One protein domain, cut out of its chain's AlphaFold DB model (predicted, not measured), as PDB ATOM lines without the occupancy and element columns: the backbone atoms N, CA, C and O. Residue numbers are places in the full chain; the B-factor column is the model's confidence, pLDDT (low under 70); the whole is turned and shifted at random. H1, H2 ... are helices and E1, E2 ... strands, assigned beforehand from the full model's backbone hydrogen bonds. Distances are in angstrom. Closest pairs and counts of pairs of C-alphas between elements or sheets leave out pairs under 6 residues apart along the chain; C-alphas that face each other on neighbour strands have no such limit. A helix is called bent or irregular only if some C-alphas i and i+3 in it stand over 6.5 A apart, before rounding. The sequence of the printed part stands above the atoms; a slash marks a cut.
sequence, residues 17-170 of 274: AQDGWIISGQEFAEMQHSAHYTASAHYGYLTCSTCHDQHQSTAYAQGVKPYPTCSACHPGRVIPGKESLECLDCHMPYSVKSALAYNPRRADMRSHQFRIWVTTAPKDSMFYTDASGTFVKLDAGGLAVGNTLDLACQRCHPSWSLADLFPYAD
ATOM      1  N   ALA A  17      -4.487 -17.678 -51.020       96.81
ATOM      2  CA  ALA A  17      -5.203 -16.563 -51.612       96.81
ATOM      3  C   ALA A  17      -5.939 -16.994 -52.888       96.81
ATOM      4  O   ALA A  17      -5.513 -17.895 -53.607       96.81
ATOM      5  N   GLN A  18      -7.055 -16.329 -53.174       95.25
ATOM      6  CA  GLN A  18      -7.873 -16.555 -54.358       95.25
ATOM      7  C   GLN A  18      -8.584 -15.260 -54.764       95.25
ATOM      8  O   GLN A  18      -9.003 -14.468 -53.919       95.25
ATOM      9  N   ASP A  19      -8.720 -15.032 -56.072       93.19
ATOM     10  CA  ASP A  19      -9.358 -13.840 -56.654       93.19
ATOM     11  C   ASP A  19      -8.771 -12.512 -56.138       93.19
ATOM     12  O   ASP A  19      -9.486 -11.529 -55.940       93.19
ATOM     13  N   GLY A  20      -7.462 -12.494 -55.871       93.94
ATOM     14  CA  GLY A  20      -6.758 -11.321 -55.351       93.94
ATOM     15  C   GLY A  20      -7.044 -11.004 -53.879       93.94
ATOM     16  O   GLY A  20      -6.804  -9.869 -53.465       93.94
ATOM     17  N   TRP A  21      -7.549 -11.962 -53.099       96.94
ATOM     18  CA  TRP A  21      -7.784 -11.835 -51.659       96.94
ATOM     19  C   TRP A  21      -7.208 -13.025 -50.906       96.94
ATOM     20  O   TRP A  21      -7.166 -14.133 -51.433       96.94
ATOM     21  N   ILE A  22      -6.835 -12.817 -49.648       96.94
ATOM     22  CA  ILE A  22      -6.558 -13.928 -48.735       96.94
ATOM     23  C   ILE A  22      -7.882 -14.640 -48.469       96.94
ATOM     24  O   ILE A  22      -8.899 -13.978 -48.258       96.94
ATOM     25  N   ILE A  23      -7.899 -15.968 -48.513       94.31
ATOM     26  CA  ILE A  23      -9.124 -16.722 -48.219       94.31
ATOM     27  C   ILE A  23      -9.351 -16.779 -46.702       94.31
ATOM     28  O   ILE A  23      -8.392 -16.763 -45.934       94.31
ATOM     29  N   SER A  24     -10.601 -16.836 -46.235       91.44
ATOM     30  CA  SER A  24     -10.862 -16.988 -44.792       91.44
ATOM     31  C   SER A  24     -10.300 -18.294 -44.230       91.44
ATOM     32  O   SER A  24     -10.201 -19.290 -44.952       91.44
ATOM     33  N   GLY A  25     -10.002 -18.321 -42.931       88.31
ATOM     34  CA  GLY A  25      -9.411 -19.492 -42.273       88.31
ATOM     35  C   GLY A  25      -7.883 -19.526 -42.353       88.31
ATOM     36  O   GLY A  25      -7.266 -20.506 -41.941       88.31
ATOM     37  N   GLN A  26      -7.265 -18.474 -42.894       91.56
ATOM     38  CA  GLN A  26      -5.811 -18.318 -42.972       91.56
ATOM     39  C   GLN A  26      -5.245 -17.484 -41.817       91.56
ATOM     40  O   GLN A  26      -4.039 -17.268 -41.767       91.56
ATOM     41  N   GLU A  27      -6.069 -17.037 -40.865       88.62
ATOM     42  CA  GLU A  27      -5.672 -16.096 -39.809       88.62
ATOM     43  C   GLU A  27      -4.524 -16.660 -38.964       88.62
ATOM     44  O   GLU A  27      -3.620 -15.936 -38.555       88.62
ATOM     45  N   PHE A  28      -4.521 -17.975 -38.734       86.56
ATOM     46  CA  PHE A  28      -3.428 -18.638 -38.031       86.56
ATOM     47  C   PHE A  28      -2.125 -18.655 -38.845       86.56
ATOM     48  O   PHE A  28      -1.067 -18.363 -38.290       86.56
ATOM     49  N   ALA A  29      -2.188 -18.942 -40.149       90.25
ATOM     50  CA  ALA A  29      -1.017 -18.893 -41.025       90.25
ATOM     51  C   ALA A  29      -0.479 -17.454 -41.139       90.25
ATOM     52  O   ALA A  29       0.726 -17.231 -41.022       90.25
ATOM     53  N   GLU A  30      -1.368 -16.462 -41.263       93.31
ATOM     54  CA  GLU A  30      -1.013 -15.041 -41.221       93.31
ATOM     55  C   GLU A  30      -0.277 -14.684 -39.921       93.31
ATOM     56  O   GLU A  30       0.801 -14.089 -39.971       93.31
ATOM     57  N   MET A  31      -0.811 -15.109 -38.766       89.12
ATOM     58  CA  MET A  31      -0.174 -14.911 -37.461       89.12
ATOM     59  C   MET A  31       1.219 -15.544 -37.412       89.12
ATOM     60  O   MET A  31       2.159 -14.892 -36.959       89.12
ATOM     61  N   GLN A  32       1.374 -16.790 -37.870       87.50
ATOM     62  CA  GLN A  32       2.654 -17.507 -37.820       87.50
ATOM     63  C   GLN A  32       3.745 -16.871 -38.678       87.50
ATOM     64  O   GLN A  32       4.919 -16.921 -38.314       87.50
ATOM     65  N   HIS A  33       3.348 -16.219 -39.766       91.19
ATOM     66  CA  HIS A  33       4.228 -15.433 -40.621       91.19
ATOM     67  C   HIS A  33       4.302 -13.958 -40.197       91.19
ATOM     68  O   HIS A  33       4.630 -13.087 -41.002       91.19
ATOM     69  N   SER A  34       4.036 -13.655 -38.924       90.81
ATOM     70  CA  SER A  34       4.178 -12.315 -38.355       90.81
ATOM     71  C   SER A  34       5.214 -12.280 -37.229       90.81
ATOM     72  O   SER A  34       5.454 -13.266 -36.528       90.81
ATOM     73  N   ALA A  35       5.787 -11.096 -36.995       87.19
ATOM     74  CA  ALA A  35       6.717 -10.867 -35.888       87.19
ATOM     75  C   ALA A  35       6.074 -11.097 -34.506       87.19
ATOM     76  O   ALA A  35       6.773 -11.378 -33.534       87.19
ATOM     77  N   HIS A  36       4.742 -11.025 -34.409       86.38
ATOM     78  CA  HIS A  36       4.006 -11.346 -33.187       86.38
ATOM     79  C   HIS A  36       4.117 -12.825 -32.813       86.38
ATOM     80  O   HIS A  36       4.096 -13.158 -31.629       86.38
ATOM     81  N   TYR A  37       4.280 -13.707 -33.797       82.50
ATOM     82  CA  TYR A  37       4.560 -15.111 -33.536       82.50
ATOM     83  C   TYR A  37       6.058 -15.330 -33.316       82.50
ATOM     84  O   TYR A  37       6.439 -15.916 -32.316       82.50
ATOM     85  N   THR A  38       6.930 -14.818 -34.184       69.00
ATOM     86  CA  THR A  38       8.350 -15.222 -34.189       69.00
ATOM     87  C   THR A  38       9.284 -14.406 -33.288       69.00
ATOM     88  O   THR A  38      10.381 -14.879 -32.996       69.00
ATOM     89  N   ALA A  39       8.898 -13.206 -32.839       60.03
ATOM     90  CA  ALA A  39       9.831 -12.239 -32.246       60.03
ATOM     91  C   ALA A  39       9.291 -11.436 -31.041       60.03
ATOM     92  O   ALA A  39       9.848 -10.387 -30.712       60.03
ATOM     93  N   SER A  40       8.226 -11.875 -30.354       56.69
ATOM     94  CA  SER A  40       7.718 -11.106 -29.204       56.69
ATOM     95  C   SER A  40       8.689 -11.175 -28.009       56.69
ATOM     96  O   SER A  40       8.857 -12.204 -27.352       56.69
ATOM     97  N   ALA A  41       9.343 -10.042 -27.732       46.22
ATOM     98  CA  ALA A  41      10.379  -9.903 -26.706       46.22
ATOM     99  C   ALA A  41       9.861 -10.054 -25.262       46.22
ATOM    100  O   ALA A  41      10.643 -10.334 -24.359       46.22
ATOM    101  N   HIS A  42       8.553  -9.869 -25.038       48.03
ATOM    102  CA  HIS A  42       7.945  -9.871 -23.703       48.03
ATOM    103  C   HIS A  42       7.085 -11.105 -23.390       48.03
ATOM    104  O   HIS A  42       6.928 -11.424 -22.214       48.03
ATOM    105  N   TYR A  43       6.549 -11.808 -24.396       50.12
ATOM    106  CA  TYR A  43       5.557 -12.876 -24.185       50.12
ATOM    107  C   TYR A  43       5.853 -14.188 -24.940       50.12
ATOM    108  O   TYR A  43       5.055 -15.121 -24.864       50.12
ATOM    109  N   GLY A  44       6.976 -14.303 -25.660       63.62
ATOM    110  CA  GLY A  44       7.238 -15.458 -26.533       63.62
ATOM    111  C   GLY A  44       6.318 -15.467 -27.762       63.62
ATOM    112  O   GLY A  44       5.971 -14.403 -28.267       63.62
ATOM    113  N   TYR A  45       5.912 -16.639 -28.258       71.75
ATOM    114  CA  TYR A  45       4.980 -16.745 -29.391       71.75
ATOM    115  C   TYR A  45       3.578 -16.256 -28.987       71.75
ATOM    116  O   TYR A  45       2.917 -16.912 -28.176       71.75
ATOM    117  N   LEU A  46       3.094 -15.138 -29.549       83.44
ATOM    118  CA  LEU A  46       1.696 -14.741 -29.351       83.44
ATOM    119  C   LEU A  46       0.770 -15.733 -30.063       83.44
ATOM    120  O   LEU A  46       1.038 -16.198 -31.172       83.44
ATOM    121  N   THR A  47      -0.345 -16.051 -29.415       81.75
ATOM    122  CA  THR A  47      -1.363 -16.977 -29.927       81.75
ATOM    123  C   THR A  47      -2.707 -16.271 -30.047       81.75
ATOM    124  O   THR A  47      -2.883 -15.174 -29.523       81.75
ATOM    125  N   CYS A  48      -3.691 -16.908 -30.685       81.88
ATOM    126  CA  CYS A  48      -5.038 -16.343 -30.815       81.88
ATOM    127  C   CYS A  48      -5.629 -15.970 -29.445       81.88
ATOM    128  O   CYS A  48      -6.122 -14.862 -29.262       81.88
ATOM    129  N   SER A  49      -5.494 -16.863 -28.457       82.44
ATOM    130  CA  SER A  49      -5.965 -16.654 -27.079       82.44
ATOM    131  C   SER A  49      -5.185 -15.588 -26.311       82.44
ATOM    132  O   SER A  49      -5.574 -15.219 -25.209       82.44
ATOM    133  N   THR A  50      -4.067 -15.106 -26.859       81.88
ATOM    134  CA  THR A  50      -3.352 -13.978 -26.268       81.88
ATOM    135  C   THR A  50      -4.083 -12.665 -26.517       81.88
ATOM    136  O   THR A  50      -3.973 -11.784 -25.680       81.88
ATOM    137  N   CYS A  51      -4.822 -12.546 -27.629       80.25
ATOM    138  CA  CYS A  51      -5.542 -11.329 -28.019       80.25
ATOM    139  C   CYS A  51      -7.075 -11.480 -27.987       80.25
ATOM    140  O   CYS A  51      -7.789 -10.477 -28.035       80.25
ATOM    141  N   HIS A  52      -7.586 -12.714 -27.946       80.25
ATOM    142  CA  HIS A  52      -9.013 -13.029 -28.027       80.25
ATOM    143  C   HIS A  52      -9.480 -13.909 -26.868       80.25
ATOM    144  O   HIS A  52      -8.804 -14.862 -26.479       80.25
ATOM    145  N   ASP A  53     -10.692 -13.642 -26.379       78.12
ATOM    146  CA  ASP A  53     -11.387 -14.541 -25.462       78.12
ATOM    147  C   ASP A  53     -11.996 -15.716 -26.238       78.12
ATOM    148  O   ASP A  53     -12.929 -15.552 -27.020       78.12
ATOM    149  N   GLN A  54     -11.477 -16.916 -25.994       76.56
ATOM    150  CA  GLN A  54     -11.935 -18.157 -26.622       76.56
ATOM    151  C   GLN A  54     -13.379 -18.550 -26.260       76.56
ATOM    152  O   GLN A  54     -13.956 -19.409 -26.924       76.56
ATOM    153  N   HIS A  55     -13.967 -17.949 -25.221       78.44
ATOM    154  CA  HIS A  55     -15.360 -18.185 -24.839       78.44
ATOM    155  C   HIS A  55     -16.332 -17.191 -25.487       78.44
ATOM    156  O   HIS A  55     -17.546 -17.386 -25.410       78.44
ATOM    157  N   GLN A  56     -15.828 -16.144 -26.147       70.19
ATOM    158  CA  GLN A  56     -16.652 -15.230 -26.931       70.19
ATOM    159  C   GLN A  56     -16.699 -15.686 -28.386       70.19
ATOM    160  O   GLN A  56     -15.677 -15.834 -29.052       70.19
ATOM    161  N   SER A  57     -17.910 -15.905 -28.907       60.50
ATOM    162  CA  SER A  57     -18.057 -16.299 -30.307       60.50
ATOM    163  C   SER A  57     -17.608 -15.168 -31.236       60.50
ATOM    164  O   SER A  57     -17.913 -13.996 -30.994       60.50
ATOM    165  N   THR A  58     -17.010 -15.532 -32.365       55.53
ATOM    166  CA  THR A  58     -16.610 -14.601 -33.428       55.53
ATOM    167  C   THR A  58     -17.781 -13.790 -34.001       55.53
ATOM    168  O   THR A  58     -17.573 -12.660 -34.438       55.53
ATOM    169  N   ALA A  59     -19.018 -14.298 -33.922       47.44
ATOM    170  CA  ALA A  59     -20.229 -13.588 -34.346       47.44
ATOM    171  C   ALA A  59     -20.552 -12.348 -33.485       47.44
ATOM    172  O   ALA A  59     -21.123 -11.387 -33.993       47.44
ATOM    173  N   TYR A  60     -20.146 -12.343 -32.210       46.38
ATOM    174  CA  TYR A  60     -20.288 -11.200 -31.294       46.38
ATOM    175  C   TYR A  60     -18.997 -10.375 -31.173       46.38
ATOM    176  O   TYR A  60     -18.989  -9.334 -30.524       46.38
ATOM    177  N   ALA A  61     -17.910 -10.817 -31.816       48.09
ATOM    178  CA  ALA A  61     -16.603 -10.172 -31.756       48.09
ATOM    179  C   ALA A  61     -16.427  -9.027 -32.774       48.09
ATOM    180  O   ALA A  61     -15.389  -8.363 -32.775       48.09
ATOM    181  N   GLN A  62     -17.411  -8.766 -33.647       47.38
ATOM    182  CA  GLN A  62     -17.349  -7.629 -34.570       47.38
ATOM    183  C   GLN A  62     -17.332  -6.312 -33.781       47.38
ATOM    184  O   GLN A  62     -18.342  -5.885 -33.233       47.38
ATOM    185  N   GLY A  63     -16.159  -5.674 -33.715       50.22
ATOM    186  CA  GLY A  63     -15.934  -4.453 -32.933       50.22
ATOM    187  C   GLY A  63     -15.377  -4.685 -31.525       50.22
ATOM    188  O   GLY A  63     -15.098  -3.711 -30.827       50.22
ATOM    189  N   VAL A  64     -15.153  -5.936 -31.111       55.47
ATOM    190  CA  VAL A  64     -14.452  -6.235 -29.856       55.47
ATOM    191  C   VAL A  64     -12.969  -5.941 -30.052       55.47
ATOM    192  O   VAL A  64     -12.306  -6.531 -30.907       55.47
ATOM    193  N   LYS A  65     -12.452  -4.980 -29.280       57.84
ATOM    194  CA  LYS A  65     -11.026  -4.647 -29.288       57.84
ATOM    195  C   LYS A  65     -10.227  -5.858 -28.784       57.84
ATOM    196  O   LYS A  65     -10.656  -6.480 -27.813       57.84
ATOM    197  N   PRO A  66      -9.078  -6.185 -29.405       61.91
ATOM    198  CA  PRO A  66      -8.212  -7.239 -28.897       61.91
ATOM    199  C   PRO A  66      -7.791  -6.908 -27.464       61.91
ATOM    200  O   PRO A  66      -7.567  -5.739 -27.131       61.91
ATOM    201  N   TYR A  67      -7.699  -7.936 -26.626       62.38
ATOM    202  CA  TYR A  67      -7.221  -7.823 -25.256       62.38
ATOM    203  C   TYR A  67      -6.003  -8.738 -25.055       62.38
ATOM    204  O   TYR A  67      -6.163  -9.946 -25.209       62.38
ATOM    205  N   PRO A  68      -4.821  -8.198 -24.694       71.38
ATOM    206  CA  PRO A  68      -4.574  -6.782 -24.445       71.38
ATOM    207  C   PRO A  68      -4.616  -5.959 -25.746       71.38
ATOM    208  O   PRO A  68      -4.385  -6.476 -26.839       71.38
ATOM    209  N   THR A  69      -4.935  -4.666 -25.636       81.62
ATOM    210  CA  THR A  69      -4.939  -3.757 -26.792       81.62
ATOM    211  C   THR A  69      -3.522  -3.570 -27.328       81.62
ATOM    212  O   THR A  69      -2.547  -3.709 -26.591       81.62
ATOM    213  N   CYS A  70      -3.380  -3.177 -28.598       83.38
ATOM    214  CA  CYS A  70      -2.070  -2.951 -29.224       83.38
ATOM    215  C   CYS A  70      -1.178  -2.004 -28.394       83.38
ATOM    216  O   CYS A  70       0.017  -2.246 -28.230       83.38
ATOM    217  N   SER A  71      -1.778  -0.966 -27.805       82.62
ATOM    218  CA  SER A  71      -1.118   0.017 -26.939       82.62
ATOM    219  C   SER A  71      -0.529  -0.557 -25.647       82.62
ATOM    220  O   SER A  71       0.378   0.052 -25.088       82.62
ATOM    221  N   ALA A  72      -0.985  -1.722 -25.178       81.75
ATOM    222  CA  ALA A  72      -0.423  -2.363 -23.990       81.75
ATOM    223  C   ALA A  72       1.023  -2.832 -24.218       81.75
ATOM    224  O   ALA A  72       1.842  -2.772 -23.307       81.75
ATOM    225  N   CYS A  73       1.337  -3.270 -25.442       80.19
ATOM    226  CA  CYS A  73       2.683  -3.693 -25.841       80.19
ATOM    227  C   CYS A  73       3.424  -2.611 -26.644       80.19
ATOM    228  O   CYS A  73       4.653  -2.604 -26.685       80.19
ATOM    229  N   HIS A  74       2.691  -1.683 -27.266       84.00
ATOM    230  CA  HIS A  74       3.232  -0.600 -28.086       84.00
ATOM    231  C   HIS A  74       2.776   0.789 -27.599       84.00
ATOM    232  O   HIS A  74       2.174   1.539 -28.369       84.00
ATOM    233  N   PRO A  75       3.066   1.183 -26.345       79.31
ATOM    234  CA  PRO A  75       2.535   2.420 -25.760       79.31
ATOM    235  C   PRO A  75       3.012   3.697 -26.469       79.31
ATOM    236  O   PRO A  75       2.339   4.720 -26.405       79.31
ATOM    237  N   GLY A  76       4.154   3.643 -27.163       74.94
ATOM    238  CA  GLY A  76       4.709   4.768 -27.924       74.94
ATOM    239  C   GLY A  76       4.336   4.793 -29.409       74.94
ATOM    240  O   GLY A  76       4.763   5.701 -30.115       74.94
ATOM    241  N   ARG A  77       3.580   3.810 -29.918       78.12
ATOM    242  CA  ARG A  77       3.192   3.758 -31.340       78.12
ATOM    243  C   ARG A  77       1.838   4.435 -31.538       78.12
ATOM    244  O   ARG A  77       0.810   3.781 -31.678       78.12
ATOM    245  N   VAL A  78       1.865   5.761 -31.552       74.88
ATOM    246  CA  VAL A  78       0.735   6.625 -31.922       74.88
ATOM    247  C   VAL A  78       1.099   7.425 -33.169       74.88
ATOM    248  O   VAL A  78       2.277   7.575 -33.480       74.88
ATOM    249  N   ILE A  79       0.104   7.911 -33.909       74.38
ATOM    250  CA  ILE A  79       0.323   8.886 -34.985       74.38
ATOM    251  C   ILE A  79      -0.101  10.247 -34.421       74.38
ATOM    252  O   ILE A  79      -1.301  10.443 -34.195       74.38
ATOM    253  N   PRO A  80       0.839  11.170 -34.148       67.88
ATOM    254  CA  PRO A  80       0.506  12.475 -33.584       67.88
ATOM    255  C   PRO A  80      -0.553  13.212 -34.422       67.88
ATOM    256  O   PRO A  80      -0.406  13.341 -35.640       67.88
ATOM    257  N   GLY A  81      -1.633  13.685 -33.789       64.94
ATOM    258  CA  GLY A  81      -2.731  14.397 -34.457       64.94
ATOM    259  C   GLY A  81      -3.737  13.503 -35.194       64.94
ATOM    260  O   GLY A  81      -4.554  14.007 -35.975       64.94
ATOM    261  N   LYS A  82      -3.671  12.180 -34.997       70.44
ATOM    262  CA  LYS A  82      -4.604  11.184 -35.554       70.44
ATOM    263  C   LYS A  82      -5.105  10.204 -34.491       70.44
ATOM    264  O   LYS A  82      -5.243   9.013 -34.741       70.44
ATOM    265  N   GLU A  83      -5.447  10.723 -33.320       66.56
ATOM    266  CA  GLU A  83      -5.878   9.956 -32.142       66.56
ATOM    267  C   GLU A  83      -7.215   9.217 -32.338       66.56
ATOM    268  O   GLU A  83      -7.570   8.359 -31.536       66.56
ATOM    269  N   SER A  84      -7.963   9.539 -33.400       68.44
ATOM    270  CA  SER A  84      -9.207   8.852 -33.776       68.44
ATOM    271  C   SER A  84      -8.999   7.578 -34.600       68.44
ATOM    272  O   SER A  84      -9.960   6.830 -34.777       68.44
ATOM    273  N   LEU A  85      -7.787   7.324 -35.108       75.75
ATOM    274  CA  LEU A  85      -7.473   6.096 -35.839       75.75
ATOM    275  C   LEU A  85      -7.098   4.980 -34.862       75.75
ATOM    276  O   LEU A  85      -6.214   5.149 -34.021       75.75
ATOM    277  N   GLU A  86      -7.721   3.813 -35.009       82.88
ATOM    278  CA  GLU A  86      -7.327   2.627 -34.255       82.88
ATOM    279  C   GLU A  86      -6.178   1.917 -34.983       82.88
ATOM    280  O   GLU A  86      -6.139   1.860 -36.212       82.88
ATOM    281  N   CYS A  87      -5.260   1.281 -34.248       85.25
ATOM    282  CA  CYS A  87      -4.140   0.538 -34.851       85.25
ATOM    283  C   CYS A  87      -4.626  -0.494 -35.891       85.25
ATOM    284  O   CYS A  87      -4.005  -0.702 -36.933       85.25
ATOM    285  N   LEU A  88      -5.778  -1.112 -35.616       87.12
ATOM    286  CA  LEU A  88      -6.418  -2.118 -36.463       87.12
ATOM    287  C   LEU A  88      -6.836  -1.577 -37.831       87.12
ATOM    288  O   LEU A  88      -7.011  -2.362 -38.759       87.12
ATOM    289  N   ASP A  89      -7.036  -0.268 -37.983       84.94
ATOM    290  CA  ASP A  89      -7.499   0.303 -39.245       84.94
ATOM    291  C   ASP A  89      -6.476   0.173 -40.364       84.94
ATOM    292  O   ASP A  89      -6.877  -0.096 -41.500       84.94
ATOM    293  N   CYS A  90      -5.192   0.271 -40.012       89.38
ATOM    294  CA  CYS A  90      -4.070   0.173 -40.941       89.38
ATOM    295  C   CYS A  90      -3.353  -1.179 -40.842       89.38
ATOM    296  O   CYS A  90      -2.993  -1.756 -41.865       89.38
ATOM    297  N   HIS A  91      -3.148  -1.698 -39.625       92.94
ATOM    298  CA  HIS A  91      -2.369  -2.924 -39.410       92.94
ATOM    299  C   HIS A  91      -3.182  -4.204 -39.633       92.94
ATOM    300  O   HIS A  91      -2.617  -5.242 -39.964       92.94
ATOM    301  N   MET A  92      -4.508  -4.139 -39.491       94.19
ATOM    302  CA  MET A  92      -5.416  -5.269 -39.720       94.19
ATOM    303  C   MET A  92      -6.558  -4.860 -40.665       94.19
ATOM    304  O   MET A  92      -7.735  -4.870 -40.267       94.19
ATOM    305  N   PRO A  93      -6.243  -4.443 -41.908       93.88
ATOM    306  CA  PRO A  93      -7.256  -4.023 -42.862       93.88
ATOM    307  C   PRO A  93      -8.117  -5.218 -43.277       93.88
ATOM    308  O   PRO A  93      -7.756  -6.378 -43.075       93.88
ATOM    309  N   TYR A  94      -9.271  -4.933 -43.875       92.50
ATOM    310  CA  TYR A  94     -10.173  -5.969 -44.371       92.50
ATOM    311  C   TYR A  94      -9.659  -6.551 -45.698       92.50
ATOM    312  O   TYR A  94     -10.176  -6.214 -46.762       92.50
ATOM    313  N   SER A  95      -8.600  -7.355 -45.643       94.19
ATOM    314  CA  SER A  95      -7.930  -7.966 -46.803       94.19
ATOM    315  C   SER A  95      -8.136  -9.483 -46.913       94.19
ATOM    316  O   SER A  95      -7.564 -10.122 -47.799       94.19
ATOM    317  N   VAL A  96      -9.002 -10.044 -46.066       94.69
ATOM    318  CA  VAL A  96      -9.409 -11.453 -46.086       94.69
ATOM    319  C   VAL A  96     -10.854 -11.550 -46.577       94.69
ATOM    320  O   VAL A  96     -11.714 -10.795 -46.120       94.69
ATOM    321  N   LYS A  97     -11.114 -12.464 -47.517       94.06
ATOM    322  CA  LYS A  97     -12.428 -12.723 -48.114       94.06
ATOM    323  C   LYS A  97     -12.994 -14.045 -47.596       94.06
ATOM    324  O   LYS A  97     -12.487 -15.114 -47.937       94.06
ATOM    325  N   SER A  98     -14.075 -13.965 -46.826       89.06
ATOM    326  CA  SER A  98     -14.891 -15.114 -46.413       89.06
ATOM    327  C   SER A  98     -16.001 -15.419 -47.409       89.06
ATOM    328  O   SER A  98     -16.203 -16.566 -47.795       89.06
ATOM    329  N   ALA A  99     -16.679 -14.374 -47.878       86.88
ATOM    330  CA  ALA A  99     -17.776 -14.464 -48.829       86.88
ATOM    331  C   ALA A  99     -17.799 -13.257 -49.771       86.88
ATOM    332  O   ALA A  99     -18.052 -13.417 -50.966       86.88
ATOM    333  N   LEU A 100     -17.523 -12.051 -49.259       83.75
ATOM    334  CA  LEU A 100     -17.720 -10.803 -49.993       83.75
ATOM    335  C   LEU A 100     -16.443  -9.967 -50.103       83.75
ATOM    336  O   LEU A 100     -15.746  -9.707 -49.125       83.75
ATOM    337  N   ALA A 101     -16.205  -9.454 -51.310       87.88
ATOM    338  CA  ALA A 101     -15.354  -8.296 -51.544       87.88
ATOM    339  C   ALA A 101     -16.258  -7.093 -51.832       87.88
ATOM    340  O   ALA A 101     -16.935  -7.058 -52.857       87.88
ATOM    341  N   TYR A 102     -16.301  -6.116 -50.924       82.19
ATOM    342  CA  TYR A 102     -17.168  -4.942 -51.076       82.19
ATOM    343  C   TYR A 102     -16.687  -4.016 -52.191       82.19
ATOM    344  O   TYR A 102     -17.490  -3.352 -52.843       82.19
ATOM    345  N   ASN A 103     -15.371  -3.923 -52.371       87.81
ATOM    346  CA  ASN A 103     -14.721  -3.174 -53.440       87.81
ATOM    347  C   ASN A 103     -13.268  -3.673 -53.609       87.81
ATOM    348  O   ASN A 103     -12.809  -4.472 -52.790       87.81
ATOM    349  N   PRO A 104     -12.507  -3.190 -54.613       88.00
ATOM    350  CA  PRO A 104     -11.132  -3.647 -54.858       88.00
ATOM    351  C   PRO A 104     -10.140  -3.466 -53.694       88.00
ATOM    352  O   PRO A 104      -9.054  -4.033 -53.738       88.00
ATOM    353  N   ARG A 105     -10.495  -2.681 -52.669       89.75
ATOM    354  CA  ARG A 105      -9.647  -2.316 -51.521       89.75
ATOM    355  C   ARG A 105     -10.211  -2.794 -50.176       89.75
ATOM    356  O   ARG A 105      -9.630  -2.500 -49.136       89.75
ATOM    357  N   ARG A 106     -11.362  -3.483 -50.162       89.50
ATOM    358  CA  ARG A 106     -12.006  -3.944 -48.928       89.50
ATOM    359  C   ARG A 106     -12.821  -5.225 -49.121       89.50
ATOM    360  O   ARG A 106     -13.833  -5.217 -49.822       89.50
ATOM    361  N   ALA A 107     -12.438  -6.266 -48.396       89.81
ATOM    362  CA  ALA A 107     -13.198  -7.492 -48.183       89.81
ATOM    363  C   ALA A 107     -13.964  -7.468 -46.845       89.81
ATOM    364  O   ALA A 107     -14.269  -6.396 -46.311       89.81
ATOM    365  N   ASP A 108     -14.338  -8.630 -46.325       86.06
ATOM    366  CA  ASP A 108     -15.253  -8.795 -45.194       86.06
ATOM    367  C   ASP A 108     -14.579  -9.243 -43.890       86.06
ATOM    368  O   ASP A 108     -15.162  -9.047 -42.823       86.06
ATOM    369  N   MET A 109     -13.336  -9.723 -43.938       89.69
ATOM    370  CA  MET A 109     -12.557 -10.121 -42.763       89.69
ATOM    371  C   MET A 109     -11.216  -9.390 -42.669       89.69
ATOM    372  O   MET A 109     -10.607  -9.015 -43.673       89.69
ATOM    373  N   ARG A 110     -10.763  -9.162 -41.429       92.00
ATOM    374  CA  ARG A 110      -9.494  -8.488 -41.126       92.00
ATOM    375  C   ARG A 110      -8.312  -9.448 -41.254       92.00
ATOM    376  O   ARG A 110      -8.387 -10.576 -40.779       92.00
ATOM    377  N   SER A 111      -7.218  -8.961 -41.831       94.62
ATOM    378  CA  SER A 111      -5.941  -9.679 -41.890       94.62
ATOM    379  C   SER A 111      -5.229  -9.701 -40.543       94.62
ATOM    380  O   SER A 111      -5.313  -8.746 -39.768       94.62
ATOM    381  N   HIS A 112      -4.472 -10.773 -40.313       93.44
ATOM    382  CA  HIS A 112      -3.583 -10.946 -39.163       93.44
ATOM    383  C   HIS A 112      -2.092 -10.896 -39.541       93.44
ATOM    384  O   HIS A 112      -1.248 -11.450 -38.845       93.44
ATOM    385  N   GLN A 113      -1.735 -10.223 -40.641       93.81
ATOM    386  CA  GLN A 113      -0.324 -10.008 -41.000       93.81
ATOM    387  C   GLN A 113       0.344  -8.912 -40.157       93.81
ATOM    388  O   GLN A 113       1.555  -8.971 -39.944       93.81
ATOM    389  N   PHE A 114      -0.420  -7.917 -39.677       92.62
ATOM    390  CA  PHE A 114      -0.002  -6.713 -38.921       92.62
ATOM    391  C   PHE A 114       0.969  -5.768 -39.631       92.62
ATOM    392  O   PHE A 114       0.878  -4.550 -39.482       92.62
ATOM    393  N   ARG A 115       1.921  -6.303 -40.388       92.75
ATOM    394  CA  ARG A 115       2.883  -5.544 -41.173       92.75
ATOM    395  C   ARG A 115       2.170  -4.827 -42.312       92.75
ATOM    396  O   ARG A 115       1.302  -5.398 -42.971       92.75
ATOM    397  N   ILE A 116       2.598  -3.597 -42.562       93.56
ATOM    398  CA  ILE A 116       2.227  -2.828 -43.747       93.56
ATOM    399  C   ILE A 116       3.426  -2.855 -44.693       93.56
ATOM    400  O   ILE A 116       4.554  -2.567 -44.288       93.56
ATOM    401  N   TRP A 117       3.191  -3.230 -45.944       93.56
ATOM    402  CA  TRP A 117       4.205  -3.216 -46.983       93.56
ATOM    403  C   TRP A 117       4.289  -1.815 -47.582       93.56
ATOM    404  O   TRP A 117       3.594  -1.481 -48.544       93.56
ATOM    405  N   VAL A 118       5.124  -0.977 -46.969       89.88
ATOM    406  CA  VAL A 118       5.328   0.421 -47.366       89.88
ATOM    407  C   VAL A 118       6.119   0.476 -48.673       89.88
ATOM    408  O   VAL A 118       7.338   0.589 -48.687       89.88
ATOM    409  N   THR A 119       5.417   0.321 -49.791       89.88
ATOM    410  CA  THR A 119       5.939   0.445 -51.157       89.88
ATOM    411  C   THR A 119       4.846   0.998 -52.067       89.88
ATOM    412  O   THR A 119       3.676   1.055 -51.692       89.88
ATOM    413  N   THR A 120       5.201   1.353 -53.299       91.50
ATOM    414  CA  THR A 120       4.223   1.713 -54.336       91.50
ATOM    415  C   THR A 120       3.593   0.495 -55.024       91.50
ATOM    416  O   THR A 120       2.869   0.652 -56.008       91.50
ATOM    417  N   ALA A 121       3.860  -0.721 -54.534       93.38
ATOM    418  CA  ALA A 121       3.337  -1.946 -55.116       93.38
ATOM    419  C   ALA A 121       1.834  -2.108 -54.800       93.38
ATOM    420  O   ALA A 121       1.438  -1.993 -53.638       93.38
ATOM    421  N   PRO A 122       0.980  -2.382 -55.805       93.81
ATOM    422  CA  PRO A 122      -0.449  -2.612 -55.584       93.81
ATOM    423  C   PRO A 122      -0.704  -3.963 -54.913       93.81
ATOM    424  O   PRO A 122       0.155  -4.847 -54.986       93.81
ATOM    425  N   LYS A 123      -1.910  -4.153 -54.355       94.88
ATOM    426  CA  LYS A 123      -2.369  -5.383 -53.682       94.88
ATOM    427  C   LYS A 123      -1.919  -6.663 -54.361       94.88
ATOM    428  O   LYS A 123      -1.347  -7.521 -53.706       94.88
ATOM    429  N   ASP A 124      -2.106  -6.793 -55.670       94.94
ATOM    430  CA  ASP A 124      -1.805  -8.051 -56.368       94.94
ATOM    431  C   ASP A 124      -0.318  -8.441 -56.297       94.94
ATOM    432  O   ASP A 124       0.038  -9.614 -56.400       94.94
ATOM    433  N   SER A 125       0.561  -7.474 -56.027       95.81
ATOM    434  CA  SER A 125       1.993  -7.705 -55.849       95.81
ATOM    435  C   SER A 125       2.320  -8.484 -54.582       95.81
ATOM    436  O   SER A 125       3.402  -9.068 -54.520       95.81
ATOM    437  N   MET A 126       1.435  -8.501 -53.577       95.94
ATOM    438  CA  MET A 126       1.664  -9.244 -52.333       95.94
ATOM    439  C   MET A 126       1.490 -10.751 -52.510       95.94
ATOM    440  O   MET A 126       1.872 -11.508 -51.623       95.94
ATOM    441  N   PHE A 127       0.953 -11.192 -53.648       97.75
ATOM    442  CA  PHE A 127       0.732 -12.599 -53.945       97.75
ATOM    443  C   PHE A 127       1.759 -13.147 -54.937       97.75
ATOM    444  O   PHE A 127       2.342 -12.418 -55.747       97.75
ATOM    445  N   TYR A 128       1.967 -14.456 -54.885       97.06
ATOM    446  CA  TYR A 128       2.627 -15.236 -55.925       97.06
ATOM    447  C   TYR A 128       1.776 -16.463 -56.258       97.06
ATOM    448  O   TYR A 128       0.954 -16.885 -55.448       97.06
ATOM    449  N   THR A 129       1.988 -17.038 -57.439       97.06
ATOM    450  CA  THR A 129       1.285 -18.244 -57.888       97.06
ATOM    451  C   THR A 129       2.297 -19.306 -58.281       97.06
ATOM    452  O   THR A 129       3.253 -19.017 -59.004       97.06
ATOM    453  N   ASP A 130       2.072 -20.529 -57.818       94.94
ATOM    454  CA  ASP A 130       2.795 -21.726 -58.237       94.94
ATOM    455  C   ASP A 130       1.808 -22.813 -58.711       94.94
ATOM    456  O   ASP A 130       0.610 -22.568 -58.864       94.94
ATOM    457  N   ALA A 131       2.304 -24.025 -58.976       94.44
ATOM    458  CA  ALA A 131       1.478 -25.136 -59.459       94.44
ATOM    459  C   ALA A 131       0.385 -25.594 -58.470       94.44
ATOM    460  O   ALA A 131      -0.530 -26.310 -58.868       94.44
ATOM    461  N   SER A 132       0.484 -25.217 -57.195       92.56
ATOM    462  CA  SER A 132      -0.437 -25.613 -56.126       92.56
ATOM    463  C   SER A 132      -1.445 -24.527 -55.739       92.56
ATOM    464  O   SER A 132      -2.372 -24.821 -54.988       92.56
ATOM    465  N   GLY A 133      -1.300 -23.299 -56.249       95.25
ATOM    466  CA  GLY A 133      -2.239 -22.210 -55.987       95.25
ATOM    467  C   GLY A 133      -1.584 -20.834 -55.907       95.25
ATOM    468  O   GLY A 133      -0.435 -20.641 -56.309       95.25
ATOM    469  N   THR A 134      -2.341 -19.875 -55.380       97.44
ATOM    470  CA  THR A 134      -1.886 -18.505 -55.118       97.44
ATOM    471  C   THR A 134      -1.737 -18.294 -53.616       97.44
ATOM    472  O   THR A 134      -2.590 -18.711 -52.835       97.44
ATOM    473  N   PHE A 135      -0.655 -17.638 -53.205       97.44
ATOM    474  CA  PHE A 135      -0.289 -17.465 -51.801       97.44
ATOM    475  C   PHE A 135       0.295 -16.076 -51.547       97.44
ATOM    476  O   PHE A 135       0.799 -15.427 -52.467       97.44
ATOM    477  N   VAL A 136       0.261 -15.616 -50.298       97.56
ATOM    478  CA  VAL A 136       0.964 -14.391 -49.883       97.56
ATOM    479  C   VAL A 136       2.474 -14.625 -49.913       97.56
ATOM    480  O   VAL A 136       2.971 -15.640 -49.426       97.56
ATOM    481  N   LYS A 137       3.219 -13.670 -50.472       97.50
ATOM    482  CA  LYS A 137       4.682 -13.677 -50.483       97.50
ATOM    483  C   LYS A 137       5.232 -13.557 -49.068       97.50
ATOM    484  O   LYS A 137       4.751 -12.763 -48.258       97.50
ATOM    485  N   LEU A 138       6.306 -14.293 -48.823       95.06
ATOM    486  CA  LEU A 138       7.114 -14.169 -47.621       95.06
ATOM    487  C   LEU A 138       8.439 -13.480 -47.966       95.06
ATOM    488  O   LEU A 138       8.942 -13.615 -49.085       95.06
ATOM    489  N   ASP A 139       8.997 -12.730 -47.022       92.06
ATOM    490  CA  ASP A 139      10.352 -12.200 -47.119       92.06
ATOM    491  C   ASP A 139      11.407 -13.269 -46.781       92.06
ATOM    492  O   ASP A 139      11.092 -14.415 -46.456       92.06
ATOM    493  N   ALA A 140      12.688 -12.901 -46.857       89.12
ATOM    494  CA  ALA A 140      13.795 -13.818 -46.578       89.12
ATOM    495  C   ALA A 140      13.814 -14.346 -45.127       89.12
ATOM    496  O   ALA A 140      14.440 -15.370 -44.864       89.12
ATOM    497  N   GLY A 141      13.140 -13.663 -44.194       88.38
ATOM    498  CA  GLY A 141      12.958 -14.101 -42.810       88.38
ATOM    499  C   GLY A 141      11.728 -14.989 -42.609       88.38
ATOM    500  O   GLY A 141      11.442 -15.381 -41.479       88.38
ATOM    501  N   GLY A 142      10.990 -15.298 -43.679       89.62
ATOM    502  CA  GLY A 142       9.757 -16.073 -43.618       89.62
ATOM    503  C   GLY A 142       8.567 -15.288 -43.067       89.62
ATOM    504  O   GLY A 142       7.564 -15.905 -42.716       89.62
ATOM    505  N   LEU A 143       8.644 -13.957 -42.977       92.44
ATOM    506  CA  LEU A 143       7.505 -13.124 -42.593       92.44
ATOM    507  C   LEU A 143       6.688 -12.749 -43.821       92.44
ATOM    508  O   LEU A 143       7.248 -12.510 -44.888       92.44
ATOM    509  N   ALA A 144       5.374 -12.622 -43.676       95.19
ATOM    510  CA  ALA A 144       4.539 -12.079 -44.734       95.19
ATOM    511  C   ALA A 144       5.039 -10.680 -45.127       95.19
ATOM    512  O   ALA A 144       5.412  -9.866 -44.270       95.19
ATOM    513  N   VAL A 145       5.048 -10.392 -46.433       94.94
ATOM    514  CA  VAL A 145       5.470  -9.074 -46.943       94.94
ATOM    515  C   VAL A 145       4.607  -7.939 -46.379       94.94
ATOM    516  O   VAL A 145       5.103  -6.827 -46.207       94.94
ATOM    517  N   GLY A 146       3.367  -8.247 -45.989       94.69
ATOM    518  CA  GLY A 146       2.448  -7.355 -45.294       94.69
ATOM    519  C   GLY A 146       1.328  -6.830 -46.186       94.69
ATOM    520  O   GLY A 146       1.303  -7.034 -47.400       94.69
ATOM    521  N   ASN A 147       0.394  -6.115 -45.562       95.69
ATOM    522  CA  ASN A 147      -0.710  -5.451 -46.246       95.69
ATOM    523  C   ASN A 147      -0.195  -4.261 -47.062       95.69
ATOM    524  O   ASN A 147       0.491  -3.392 -46.532       95.69
ATOM    525  N   THR A 148      -0.540  -4.197 -48.341       96.25
ATOM    526  CA  THR A 148      -0.148  -3.101 -49.237       96.25
ATOM    527  C   THR A 148      -0.857  -1.785 -48.892       96.25
ATOM    528  O   THR A 148      -1.889  -1.761 -48.214       96.25
ATOM    529  N   LEU A 149      -0.320  -0.658 -49.371       95.06
ATOM    530  CA  LEU A 149      -0.864   0.673 -49.060       95.06
ATOM    531  C   LEU A 149      -2.274   0.916 -49.628       95.06
ATOM    532  O   LEU A 149      -3.026   1.720 -49.077       95.06
ATOM    533  N   ASP A 150      -2.688   0.221 -50.686       94.12
ATOM    534  CA  ASP A 150      -4.072   0.280 -51.176       94.12
ATOM    535  C   ASP A 150      -5.072  -0.374 -50.216       94.12
ATOM    536  O   ASP A 150      -6.203   0.101 -50.094       94.12
ATOM    537  N   LEU A 151      -4.649  -1.406 -49.486       94.06
ATOM    538  CA  LEU A 151      -5.452  -2.041 -48.442       94.06
ATOM    539  C   LEU A 151      -5.437  -1.236 -47.135       94.06
ATOM    540  O   LEU A 151      -6.478  -1.081 -46.493       94.06
ATOM    541  N   ALA A 152      -4.270  -0.720 -46.741       93.31
ATOM    542  CA  ALA A 152      -4.088  -0.033 -45.462       93.31
ATOM    543  C   ALA A 152      -4.507   1.450 -45.492       93.31
ATOM    544  O   ALA A 152      -5.088   1.941 -44.528       93.31
ATOM    545  N   CYS A 153      -4.248   2.171 -46.588       90.19
ATOM    546  CA  CYS A 153      -4.353   3.634 -46.629       90.19
ATOM    547  C   CYS A 153      -5.404   4.149 -47.625       90.19
ATOM    548  O   CYS A 153      -6.170   5.057 -47.292       90.19
ATOM    549  N   GLN A 154      -5.517   3.568 -48.829       87.56
ATOM    550  CA  GLN A 154      -6.473   4.061 -49.845       87.56
ATOM    551  C   GLN A 154      -7.952   3.864 -49.471       87.56
ATOM    552  O   GLN A 154      -8.832   4.384 -50.160       87.56
ATOM    553  N   ARG A 155      -8.251   3.156 -48.373       83.00
ATOM    554  CA  ARG A 155      -9.592   3.127 -47.771       83.00
ATOM    555  C   ARG A 155     -10.017   4.506 -47.261       83.00
ATOM    556  O   ARG A 155     -11.160   4.903 -47.470       83.00
ATOM    557  N   CYS A 156      -9.097   5.219 -46.614       79.69
ATOM    558  CA  CYS A 156      -9.319   6.565 -46.078       79.69
ATOM    559  C   CYS A 156      -8.879   7.656 -47.066       79.69
ATOM    560  O   CYS A 156      -9.377   8.778 -47.008       79.69
ATOM    561  N   HIS A 157      -7.996   7.313 -48.008       85.69
ATOM    562  CA  HIS A 157      -7.464   8.209 -49.037       85.69
ATOM    563  C   HIS A 157      -7.819   7.726 -50.455       85.69
ATOM    564  O   HIS A 157      -6.928   7.389 -51.236       85.69
ATOM    565  N   PRO A 158      -9.111   7.652 -50.828       81.94
ATOM    566  CA  PRO A 158      -9.515   7.009 -52.075       81.94
ATOM    567  C   PRO A 158      -9.041   7.737 -53.338       81.94
ATOM    568  O   PRO A 158      -8.955   7.095 -54.388       81.94
ATOM    569  N   SER A 159      -8.736   9.033 -53.229       84.25
ATOM    570  CA  SER A 159      -8.246   9.897 -54.306       84.25
ATOM    571  C   SER A 159      -6.723   9.923 -54.450       84.25
ATOM    572  O   SER A 159      -6.235  10.493 -55.420       84.25
ATOM    573  N   TRP A 160      -5.972   9.348 -53.507       84.81
ATOM    574  CA  TRP A 160      -4.509   9.367 -53.531       84.81
ATOM    575  C   TRP A 160      -3.982   8.105 -54.205       84.81
ATOM    576  O   TRP A 160      -4.427   6.989 -53.912       84.81
ATOM    577  N   SER A 161      -3.020   8.263 -55.109       90.75
ATOM    578  CA  SER A 161      -2.307   7.135 -55.701       90.75
ATOM    579  C   SER A 161      -1.362   6.489 -54.680       90.75
ATOM    580  O   SER A 161      -1.067   7.046 -53.623       90.75
ATOM    581  N   LEU A 162      -0.852   5.296 -54.995       90.12
ATOM    582  CA  LEU A 162       0.164   4.643 -54.164       90.12
ATOM    583  C   LEU A 162       1.453   5.472 -54.075       90.12
ATOM    584  O   LEU A 162       2.108   5.471 -53.037       90.12
ATOM    585  N   ALA A 163       1.787   6.206 -55.141       88.50
ATOM    586  CA  ALA A 163       2.924   7.118 -55.163       88.50
ATOM    587  C   ALA A 163       2.706   8.338 -54.255       88.50
ATOM    588  O   ALA A 163       3.656   8.784 -53.625       88.50
ATOM    589  N   ASP A 164       1.467   8.828 -54.140       86.69
ATOM    590  CA  ASP A 164       1.134   9.928 -53.224       86.69
ATOM    591  C   ASP A 164       1.175   9.480 -51.760       86.69
ATOM    592  O   ASP A 164       1.501  10.267 -50.881       86.69
ATOM    593  N   LEU A 165       0.835   8.217 -51.484       88.38
ATOM    594  CA  LEU A 165       0.788   7.663 -50.129       88.38
ATOM    595  C   LEU A 165       2.156   7.256 -49.590       88.38
ATOM    596  O   LEU A 165       2.420   7.440 -48.404       88.38
ATOM    597  N   PHE A 166       3.005   6.684 -50.444       87.06
ATOM    598  CA  PHE A 166       4.290   6.109 -50.051       87.06
ATOM    599  C   PHE A 166       5.168   7.049 -49.195       87.06
ATOM    600  O   PHE A 166       5.611   6.594 -48.142       87.06
ATOM    601  N   PRO A 167       5.349   8.345 -49.535       82.88
ATOM    602  CA  PRO A 167       6.171   9.266 -48.746       82.88
ATOM    603  C   PRO A 167       5.678   9.504 -47.314       82.88
ATOM    604  O   PRO A 167       6.464   9.905 -46.471       82.88
ATOM    605  N   TYR A 168       4.386   9.291 -47.045       82.25
ATOM    606  CA  TYR A 168       3.780   9.517 -45.726       82.25
ATOM    607  C   TYR A 168       3.617   8.236 -44.911       82.25
ATOM    608  O   TYR A 168       3.361   8.293 -43.711       82.25
ATOM    609  N   ALA A 169       3.661   7.083 -45.576       84.56
ATOM    610  CA  ALA A 169       3.489   5.791 -44.930       84.56
ATOM    611  C   ALA A 169       4.787   5.304 -44.272       84.56
ATOM    612  O   ALA A 169       4.726   4.547 -43.300       84.56
ATOM    613  N   ASP A 170       5.943   5.730 -44.784       77.69
ATOM    614  CA  ASP A 170       7.236   5.406 -44.188       77.69
ATOM    615  C   ASP A 170       7.450   6.193 -42.891       77.69
ATOM    616  O   ASP A 170       7.089   7.362 -42.803       77.69
TER     617      ASP A 170
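What this domain is: This is residues 17 to 170 of the 274 residues of an uncharacterized protein of candidate division Zixibacteria bacterium (UniProt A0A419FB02). A small, strongly twisted sheet of E1, E2 and E3 and a separate hairpin of E4 and E5 make one lobe with the short helices H6, H7 and H8. The short helices H1 to H4, with the long links H3 to H4 and H4 to H5, make a second, looser lobe, H2, H3 and H4 being apart from the strands and from H6, H7 and H8; H5, which touches H7 and is close to but not clearly touching H4, lies between the lobes, and residues 80 to 85 stick out. The printed part has 154 residues, under half of them in named elements, with eight helices and five strands in the order E1 H1 H2 H3 H4 H5 E2 E3 H6 E4 E5 H7 H8. The three-strand sheet, order E1 E2 E3, is mixed, and E4 with E5 is antiparallel. The class is mixed, helices and strands; the whole is compact, with a radius of gyration of the C-alphas of 15.4 A and spans of 43 by 36 by 33 A.

Where its parts are: Find C-alpha 21 at (-7.784, -11.835, -51.659), where E1, residues 21 to 23, begins. E2, residues 96 to 103, covers 12.3 A and bends by 118 degrees at residue 99; E3 is residues 106 to 109. Look for E4 at residues 127 to 130, 10.3 A, and E5 at 133 to 136, 10.4 A. The helices are H1 at 27 to 32, H2 at 35 to 38, H3 at 48 to 51, H4 at 70 to 73, H5 at 87 to 91, H6 at 123 to 126, H7 at 149 to 152 and H8 at 162 to 169. H8 covers 9.9 A and ends at C-alpha 169, (3.489, 5.791, -44.930); it is only just irregular, C-alphas 164 and 167 being 6.8 A apart.

How they stand to each other: Start at inner strand E2: it is parallel to E1, with N 97 and O 22 at 2.8 A, and forms an antiparallel hairpin with E3, with N 102 and O 106 at 2.8 A. E1, H1 to H5 and E2 form a strand-helix-strand unit, two parallel neighbour strands with helices between. In the hairpin of E4 and E5, N 128 and O 135 are 2.9 A apart. H7 is the hub: it touches H5, closest C-alphas Cys 90 and Ala 152 at 4.5 A, and H8, Leu 149 and Leu 162 at 6.5 A. H6 and H7 only just touch, with 3 pairs of C-alphas within 8 A, the closest Lys 123 and Asp 150 at 6.4 A. H1 is close to but not clearly touching H2, with C-alphas of Met 31 and Tyr 37 closest at 6.2 A; H4 stands likewise to H5, with Cys 70 and Cys 87 at 6.9 A. H3 and H4 are apart. H1 and H5 have every O i to N i+4 pair within hydrogen-bond range, H8 has 2 of 4, and the other helices are too short for such a pair.

The domain as a whole: The two C-alphas farthest apart, Gly 81 and Ala 131, are 47.0 A apart. The printed part has no cut; the links H3 to H4, H4 to H5, E3 to H6 and E5 to H7 are long. Mean pLDDT of the printed part is 83.9; look for values under 70 at residues 38 to 44, 57 to 67, 80 to 81 and 83 to 84.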